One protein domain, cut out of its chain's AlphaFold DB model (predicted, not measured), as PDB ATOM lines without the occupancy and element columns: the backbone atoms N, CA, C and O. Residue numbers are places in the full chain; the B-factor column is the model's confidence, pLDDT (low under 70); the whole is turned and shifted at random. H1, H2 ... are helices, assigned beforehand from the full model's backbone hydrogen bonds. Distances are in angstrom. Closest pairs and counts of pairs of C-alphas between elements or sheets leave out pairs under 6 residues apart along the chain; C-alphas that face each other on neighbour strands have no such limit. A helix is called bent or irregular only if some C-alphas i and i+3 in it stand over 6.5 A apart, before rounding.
ATOM      1  N   LEU A  32     -17.159 -49.997 -14.830       94.38
ATOM      2  CA  LEU A  32     -18.432 -49.550 -15.405       94.38
ATOM      3  C   LEU A  32     -18.713 -48.051 -15.211       94.38
ATOM      4  O   LEU A  32     -19.489 -47.488 -15.976       94.38
ATOM      5  N   THR A  33     -18.069 -47.377 -14.251       91.38
ATOM      6  CA  THR A  33     -18.234 -45.926 -14.050       91.38
ATOM      7  C   THR A  33     -17.767 -45.119 -15.264       91.38
ATOM      8  O   THR A  33     -18.369 -44.096 -15.588       91.38
ATOM      9  N   HIS A  34     -16.733 -45.605 -15.958       90.25
ATOM     10  CA  HIS A  34     -16.085 -44.926 -17.087       90.25
ATOM     11  C   HIS A  34     -16.238 -45.681 -18.416       90.25
ATOM     12  O   HIS A  34     -15.607 -45.322 -19.407       90.25
ATOM     13  N   ALA A  35     -17.044 -46.745 -18.456       94.50
ATOM     14  CA  ALA A  35     -17.255 -47.512 -19.678       94.50
ATOM     15  C   ALA A  35     -18.055 -46.702 -20.713       94.50
ATOM     16  O   ALA A  35     -18.985 -45.970 -20.362       94.50
ATOM     17  N   ASN A  36     -17.721 -46.875 -21.996       94.69
ATOM     18  CA  ASN A  36     -18.462 -46.236 -23.082       94.69
ATOM     19  C   ASN A  36     -19.933 -46.719 -23.120       94.69
ATOM     20  O   ASN A  36     -20.225 -47.831 -22.658       94.69
ATOM     21  N   PRO A  37     -20.868 -45.926 -23.681       95.81
ATOM     22  CA  PRO A  37     -22.297 -46.249 -23.660       95.81
ATOM     23  C   PRO A  37     -22.655 -47.611 -24.276       95.81
ATOM     24  O   PRO A  37     -23.540 -48.301 -23.768       95.81
ATOM     25  N   LEU A  38     -21.947 -48.034 -25.329       95.62
ATOM     26  CA  LEU A  38     -22.179 -49.314 -26.003       95.62
ATOM     27  C   LEU A  38     -21.822 -50.509 -25.104       95.62
ATOM     28  O   LEU A  38     -22.623 -51.439 -24.943       95.62
ATOM     29  N   LEU A  39     -20.640 -50.484 -24.484       96.31
ATOM     30  CA  LEU A  39     -20.193 -51.522 -23.555       96.31
ATOM     31  C   LEU A  39     -21.077 -51.549 -22.308       96.31
ATOM     32  O   LEU A  39     -21.540 -52.615 -21.903       96.31
ATOM     33  N   LEU A  40     -21.367 -50.376 -21.742       97.31
ATOM     34  CA  LEU A  40     -22.203 -50.231 -20.553       97.31
ATOM     35  C   LEU A  40     -23.585 -50.867 -20.758       97.31
ATOM     36  O   LEU A  40     -24.055 -51.631 -19.914       97.31
ATOM     37  N   PHE A  41     -24.214 -50.611 -21.907       97.69
ATOM     38  CA  PHE A  41     -25.515 -51.184 -22.241       97.69
ATOM     39  C   PHE A  41     -25.458 -52.683 -22.537       97.69
ATOM     40  O   PHE A  41     -26.341 -53.434 -22.115       97.69
ATOM     41  N   THR A  42     -24.396 -53.152 -23.195       97.56
ATOM     42  CA  THR A  42     -24.171 -54.589 -23.414       97.56
ATOM     43  C   THR A  42     -24.091 -55.338 -22.083       97.56
ATOM     44  O   THR A  42     -24.766 -56.355 -21.907       97.56
ATOM     45  N   VAL A  43     -23.339 -54.798 -21.117       97.50
ATOM     46  CA  VAL A  43     -23.260 -55.338 -19.754       97.50
ATOM     47  C   VAL A  43     -24.631 -55.291 -19.081       97.50
ATOM     48  O   VAL A  43     -25.082 -56.310 -18.562       97.50
ATOM     49  N   ALA A  44     -25.348 -54.166 -19.126       97.56
ATOM     50  CA  ALA A  44     -26.680 -54.050 -18.525       97.56
ATOM     51  C   ALA A  44     -27.685 -55.087 -19.059       97.56
ATOM     52  O   ALA A  44     -28.521 -55.592 -18.306       97.56
ATOM     53  N   ARG A  45     -27.594 -55.438 -20.346       97.62
ATOM     54  CA  ARG A  45     -28.477 -56.424 -20.982       97.62
ATOM     55  C   ARG A  45     -28.133 -57.873 -20.653       97.62
ATOM     56  O   ARG A  45     -29.056 -58.668 -20.514       97.62
ATOM     57  N   LYS A  46     -26.845 -58.221 -20.577       97.81
ATOM     58  CA  LYS A  46     -26.383 -59.623 -20.549       97.81
ATOM     59  C   LYS A  46     -25.779 -60.080 -19.217       97.81
ATOM     60  O   LYS A  46     -25.538 -61.269 -19.043       97.81
ATOM     61  N   SER A  47     -25.488 -59.159 -18.301       97.25
ATOM     62  CA  SER A  47     -24.834 -59.486 -17.029       97.25
ATOM     63  C   SER A  47     -25.751 -60.213 -16.046       97.25
ATOM     64  O   SER A  47     -26.978 -60.162 -16.139       97.25
ATOM     65  N   LYS A  48     -25.121 -60.842 -15.051       97.25
ATOM     66  CA  LYS A  48     -25.755 -61.334 -13.830       97.25
ATOM     67  C   LYS A  48     -25.158 -60.594 -12.636       97.25
ATOM     68  O   LYS A  48     -23.943 -60.413 -12.575       97.25
ATOM     69  N   LEU A  49     -26.000 -60.172 -11.694       97.19
ATOM     70  CA  LEU A  49     -25.542 -59.539 -10.457       97.19
ATOM     71  C   LEU A  49     -24.835 -60.578  -9.573       97.19
ATOM     72  O   LEU A  49     -25.445 -61.577  -9.199       97.19
ATOM     73  N   LEU A  50     -23.560 -60.341  -9.258       95.12
ATOM     74  CA  LEU A  50     -22.767 -61.204  -8.369       95.12
ATOM     75  C   LEU A  50     -22.676 -60.657  -6.938       95.12
ATOM     76  O   LEU A  50     -22.573 -61.435  -5.997       95.12
ATOM     77  N   ALA A  51     -22.720 -59.333  -6.769       94.88
ATOM     78  CA  ALA A  51     -22.653 -58.666  -5.473       94.88
ATOM     79  C   ALA A  51     -23.349 -57.297  -5.523       94.88
ATOM     80  O   ALA A  51     -23.379 -56.654  -6.573       94.88
ATOM     81  N   GLY A  52     -23.864 -56.838  -4.378       96.12
ATOM     82  CA  GLY A  52     -24.586 -55.568  -4.247       96.12
ATOM     83  C   GLY A  52     -26.109 -55.730  -4.219       96.12
ATOM     84  O   GLY A  52     -26.631 -56.839  -4.130       96.12
ATOM     85  N   SER A  53     -26.832 -54.607  -4.256       98.38
ATOM     86  CA  SER A  53     -28.294 -54.602  -4.140       98.38
ATOM     87  C   SER A  53     -28.986 -54.719  -5.503       98.38
ATOM     88  O   SER A  53     -28.565 -54.117  -6.494       98.38
ATOM     89  N   GLN A  54     -30.117 -55.429  -5.545       98.25
ATOM     90  CA  GLN A  54     -30.953 -55.494  -6.751       98.25
ATOM     91  C   GLN A  54     -31.468 -54.106  -7.165       98.25
ATOM     92  O   GLN A  54     -31.610 -53.817  -8.352       98.25
ATOM     93  N   LYS A  55     -31.717 -53.222  -6.188       98.38
ATOM     94  CA  LYS A  55     -32.152 -51.840  -6.422       98.38
ATOM     95  C   LYS A  55     -31.108 -51.057  -7.215       98.38
ATOM     96  O   LYS A  55     -31.461 -50.413  -8.200       98.38
ATOM     97  N   ASP A  56     -29.841 -51.116  -6.813       98.06
ATOM     98  CA  ASP A  56     -28.772 -50.384  -7.497       98.06
ATOM     99  C   ASP A  56     -28.435 -51.013  -8.844       98.06
ATOM    100  O   ASP A  56     -28.209 -50.292  -9.814       98.06
ATOM    101  N   TYR A  57     -28.524 -52.340  -8.954       98.31
ATOM    102  CA  TYR A  57     -28.400 -53.018 -10.238       98.31
ATOM    103  C   TYR A  57     -29.502 -52.604 -11.228       98.31
ATOM    104  O   TYR A  57     -29.212 -52.304 -12.385       98.31
ATOM    105  N   ASN A  58     -30.758 -52.490 -10.784       98.44
ATOM    106  CA  ASN A  58     -31.855 -52.008 -11.630       98.44
ATOM    107  C   ASN A  58     -31.655 -50.543 -12.055       98.44
ATOM    108  O   ASN A  58     -31.862 -50.214 -13.224       98.44
ATOM    109  N   LYS A  59     -31.200 -49.673 -11.141       98.19
ATOM    110  CA  LYS A  59     -30.833 -48.285 -11.476       98.19
ATOM    111  C   LYS A  59     -29.713 -48.233 -12.512       98.19
ATOM    112  O   LYS A  59     -29.805 -47.460 -13.460       98.19
ATOM    113  N   PHE A  60     -28.686 -49.068 -12.357       97.62
ATOM    114  CA  PHE A  60     -27.605 -49.204 -13.330       97.62
ATOM    115  C   PHE A  60     -28.146 -49.586 -14.714       97.62
ATOM    116  O   PHE A  60     -27.795 -48.941 -15.701       97.62
ATOM    117  N   LYS A  61     -29.039 -50.581 -14.793       98.31
ATOM    118  CA  LYS A  61     -29.631 -51.006 -16.069       98.31
ATOM    119  C   LYS A  61     -30.418 -49.885 -16.746       98.31
ATOM    120  O   LYS A  61     -30.267 -49.695 -17.951       98.31
ATOM    121  N   LEU A  62     -31.204 -49.130 -15.979       98.19
ATOM    122  CA  LEU A  62     -31.960 -47.984 -16.489       98.19
ATOM    123  C   LEU A  62     -31.028 -46.868 -16.986       98.19
ATOM    124  O   LEU A  62     -31.186 -46.384 -18.103       98.19
ATOM    125  N   LEU A  63     -30.007 -46.512 -16.200       97.75
ATOM    126  CA  LEU A  63     -28.998 -45.521 -16.585       97.75
ATOM    127  C   LEU A  63     -28.288 -45.909 -17.888       97.75
ATOM    128  O   LEU A  63     -28.121 -45.075 -18.776       97.75
ATOM    129  N   ALA A  64     -27.866 -47.168 -18.006       98.00
ATOM    130  CA  ALA A  64     -27.182 -47.670 -19.190       98.00
ATOM    131  C   ALA A  64     -28.079 -47.620 -20.435       98.00
ATOM    132  O   ALA A  64     -27.602 -47.269 -21.511       98.00
ATOM    133  N   PHE A  65     -29.371 -47.930 -20.286       97.88
ATOM    134  CA  PHE A  65     -30.349 -47.820 -21.368       97.88
ATOM    135  C   PHE A  65     -30.510 -46.376 -21.854       97.88
ATOM    136  O   PHE A  65     -30.424 -46.139 -23.059       97.88
ATOM    137  N   HIS A  66     -30.676 -45.413 -20.943       98.06
ATOM    138  CA  HIS A  66     -30.781 -43.998 -21.314       98.06
ATOM    139  C   HIS A  66     -29.520 -43.507 -22.024       98.06
ATOM    140  O   HIS A  66     -29.607 -43.029 -23.150       98.06
ATOM    141  N   ARG A  67     -28.337 -43.748 -21.441       97.31
ATOM    142  CA  ARG A  67     -27.058 -43.354 -22.057       97.31
ATOM    143  C   ARG A  67     -26.870 -43.941 -23.452       97.31
ATOM    144  O   ARG A  67     -26.373 -43.258 -24.336       97.31
ATOM    145  N   TYR A  68     -27.241 -45.201 -23.659       97.62
ATOM    146  CA  TYR A  68     -27.150 -45.830 -24.974       97.62
ATOM    147  C   TYR A  68     -28.135 -45.242 -25.979       97.62
ATOM    148  O   TYR A  68     -27.767 -45.071 -27.140       97.62
ATOM    149  N   SER A  69     -29.357 -44.942 -25.534       97.31
ATOM    150  CA  SER A  69     -30.408 -44.350 -26.365       97.31
ATOM    151  C   SER A  69     -29.996 -42.964 -26.851       97.31
ATOM    152  O   SER A  69     -30.022 -42.709 -28.052       97.31
ATOM    153  N   ASP A  70     -29.498 -42.125 -25.940       97.25
ATOM    154  CA  ASP A  70     -28.987 -40.788 -26.257       97.25
ATOM    155  C   ASP A  70     -27.772 -40.856 -27.195       97.25
ATOM    156  O   ASP A  70     -27.592 -40.002 -28.063       97.25
ATOM    157  N   TYR A  71     -26.943 -41.898 -27.056       97.00
ATOM    158  CA  TYR A  71     -25.726 -42.067 -27.848       97.00
ATOM    159  C   TYR A  71     -25.936 -42.790 -29.195       97.00
ATOM    160  O   TYR A  71     -25.007 -42.867 -30.001       97.00
ATOM    161  N   GLN A  72     -27.141 -43.305 -29.485       95.62
ATOM    162  CA  GLN A  72     -27.426 -44.038 -30.731       95.62
ATOM    163  C   GLN A  72     -27.052 -43.288 -32.014       95.62
ATOM    164  O   GLN A  72     -26.438 -43.908 -32.887       95.62
ATOM    165  N   PRO A  73     -27.377 -41.988 -32.167       96.62
ATOM    166  CA  PRO A  73     -27.046 -41.266 -33.392       96.62
ATOM    167  C   PRO A  73     -25.535 -41.218 -33.645       96.62
ATOM    168  O   PRO A  73     -25.094 -41.386 -34.780       96.62
ATOM    169  N   TYR A  74     -24.738 -41.071 -32.582       96.12
ATOM    170  CA  TYR A  74     -23.279 -41.030 -32.670       96.12
ATOM    171  C   TYR A  74     -22.697 -42.386 -33.061       96.12
ATOM    172  O   TYR A  74     -21.852 -42.437 -33.947       96.12
ATOM    173  N   LEU A  75     -23.209 -43.489 -32.506       94.00
ATOM    174  CA  LEU A  75     -22.779 -44.835 -32.911       94.00
ATOM    175  C   LEU A  75     -23.059 -45.107 -34.390       94.00
ATOM    176  O   LEU A  75     -22.257 -45.751 -35.067       94.00
ATOM    177  N   LYS A  76     -24.193 -44.617 -34.907       95.50
ATOM    178  CA  LYS A  76     -24.512 -44.731 -36.332       95.50
ATOM    179  C   LYS A  76     -23.507 -43.950 -37.180       95.50
ATOM    180  O   LYS A  76     -22.964 -44.520 -38.125       95.50
ATOM    181  N   MET A  77     -23.227 -42.703 -36.804       97.00
ATOM    182  CA  MET A  77     -22.256 -41.843 -37.482       97.00
ATOM    183  C   MET A  77     -20.840 -42.443 -37.460       97.00
ATOM    184  O   MET A  77     -20.183 -42.506 -38.495       97.00
ATOM    185  N   GLU A  78     -20.379 -42.942 -36.310       95.44
ATOM    186  CA  GLU A  78     -19.084 -43.622 -36.170       95.44
ATOM    187  C   GLU A  78     -18.995 -44.850 -37.082       95.44
ATOM    188  O   GLU A  78     -17.995 -45.054 -37.769       95.44
ATOM    189  N   ALA A  79     -20.059 -45.654 -37.134       95.25
ATOM    190  CA  ALA A  79     -20.099 -46.838 -37.978       95.25
ATOM    191  C   ALA A  79     -20.100 -46.489 -39.476       95.25
ATOM    192  O   ALA A  79     -19.480 -47.203 -40.263       95.25
ATOM    193  N   GLU A  80     -20.792 -45.421 -39.884       97.31
ATOM    194  CA  GLU A  80     -20.764 -44.897 -41.258       97.31
ATOM    195  C   GLU A  80     -19.358 -44.434 -41.636       97.31
ATOM    196  O   GLU A  80     -18.792 -44.939 -42.606       97.31
ATOM    197  N   PHE A  81     -18.746 -43.593 -40.802       96.94
ATOM    198  CA  PHE A  81     -17.388 -43.100 -41.006       96.94
ATOM    199  C   PHE A  81     -16.362 -44.235 -41.135       96.94
ATOM    200  O   PHE A  81     -15.540 -44.243 -42.052       96.94
ATOM    201  N   VAL A  82     -16.408 -45.228 -40.240       96.12
ATOM    202  CA  VAL A  82     -15.484 -46.373 -40.285       96.12
ATOM    203  C   VAL A  82     -15.671 -47.182 -41.571       96.12
ATOM    204  O   VAL A  82     -14.677 -47.566 -42.187       96.12
ATOM    205  N   ARG A  83     -16.915 -47.411 -42.018       96.38
ATOM    206  CA  ARG A  83     -17.184 -48.128 -43.277       96.38
ATOM    207  C   ARG A  83     -16.599 -47.405 -44.485       96.38
ATOM    208  O   ARG A  83     -15.960 -48.052 -45.312       96.38
ATOM    209  N   GLU A  84     -16.777 -46.090 -44.568       96.31
ATOM    210  CA  GLU A  84     -16.208 -45.275 -45.649       96.31
ATOM    211  C   GLU A  84     -14.679 -45.374 -45.685       96.31
ATOM    212  O   GLU A  84     -14.089 -45.569 -46.748       96.31
ATOM    213  N   ARG A  85     -14.023 -45.301 -44.520       96.44
ATOM    214  CA  ARG A  85     -12.557 -45.387 -44.428       96.44
ATOM    215  C   ARG A  85     -12.031 -46.766 -44.801       96.44
ATOM    216  O   ARG A  85     -11.053 -46.851 -45.534       96.44
ATOM    217  N   ILE A  86     -12.683 -47.832 -44.343       96.25
ATOM    218  CA  ILE A  86     -12.309 -49.203 -44.714       96.25
ATOM    219  C   ILE A  86     -12.432 -49.402 -46.229       96.25
ATOM    220  O   ILE A  86     -11.525 -49.966 -46.833       96.25
ATOM    221  N   ALA A  87     -13.509 -48.914 -46.851       94.88
ATOM    222  CA  ALA A  87     -13.692 -49.016 -48.298       94.88
ATOM    223  C   ALA A  87     -12.588 -48.281 -49.074       94.88
ATOM    224  O   ALA A  87     -12.073 -48.821 -50.050       94.88
ATOM    225  N   ALA A  88     -12.186 -47.093 -48.612       94.31
ATOM    226  CA  ALA A  88     -11.086 -46.345 -49.213       94.31
ATOM    227  C   ALA A  88      -9.744 -47.098 -49.127       94.31
ATOM    228  O   ALA A  88      -9.013 -47.135 -50.110       94.31
ATOM    229  N   TYR A  89      -9.440 -47.736 -47.990       92.75
ATOM    230  CA  TYR A  89      -8.206 -48.517 -47.820       92.75
ATOM    231  C   TYR A  89      -8.212 -49.863 -48.551       92.75
ATOM    232  O   TYR A  89      -7.155 -50.381 -48.880       92.75
ATOM    233  N   ALA A  90      -9.379 -50.458 -48.797       85.44
ATOM    234  CA  ALA A  90      -9.475 -51.710 -49.549       85.44
ATOM    235  C   ALA A  90      -9.295 -51.517 -51.070       85.44
ATOM    236  O   ALA A  90      -9.109 -52.497 -51.786       85.44
ATOM    237  N   GLN A  91      -9.394 -50.275 -51.560       71.06
ATOM    238  CA  GLN A  91      -9.200 -49.906 -52.969       71.06
ATOM    239  C   GLN A  91      -7.802 -49.335 -53.269       71.06
ATOM    240  O   GLN A  91      -7.497 -49.094 -54.437       71.06
ATOM    241  N   SER A  92      -6.977 -49.106 -52.239       55.91
ATOM    242  CA  SER A  92      -5.570 -48.686 -52.340       55.91
ATOM    243  C   SER A  92      -4.625 -49.874 -52.258       55.91
ATOM    244  O   SER A  92      -3.641 -49.892 -53.026       55.91
TER     245      SER A  92
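Overview. This is residues 32 to 92 of the 92 residues of an uncharacterized protein of Candidatus Woesebacteria bacterium CG06_land_8_20_14_3_00_39_27 (UniProt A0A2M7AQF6). One long bent helix, H2, makes the length of this model; the short helix H1 packs on its first arm, H2a, as a helical hairpin, while residues 76 to 92 stick out. The 61 printed residues include two named helices, H1 then H2, and no named strand: all helix. The whole is only just extended, close to loose, with a radius of gyration of the C-alphas of 16.0 A and spans of 53 by 21 by 17 A.

Along the chain. Find C-alpha 54 at (-30.953, -55.494, -6.751), where H2, residues 54 to 90, begins. By its hydrogen bonds it was assigned as one helix, but it is bent: C-alphas 70 and 73 are 7.4 A apart. Arm H2a, residues 54 to 70, measures 24.5 A; arm H2b, residues 73 to 90, measures 26.1 A and ends at (-9.475, -51.710, -49.549). H1, residues 37 to 46, measures 14.3 A.

Arrangement. H2a and H2b stand at a steep tilt of 59 degrees. H1 touches H2a, closest at the C-alphas of Ala 44 and Lys 61, 4.9 A. This hairpin's helices run opposite ways at a steep tilt of 43 degrees. H1 and H2b are only just apart, at 8.3 A between closest C-alphas. Every O i to N i+4 pair is within hydrogen-bond range in H1, H2a and H2b.

Size, cuts and confidence. The farthest C-alphas, Ser 53 and Ser 92, are 53.6 A apart. The printed part has no cut, and pLDDT is under 70 at residue 92.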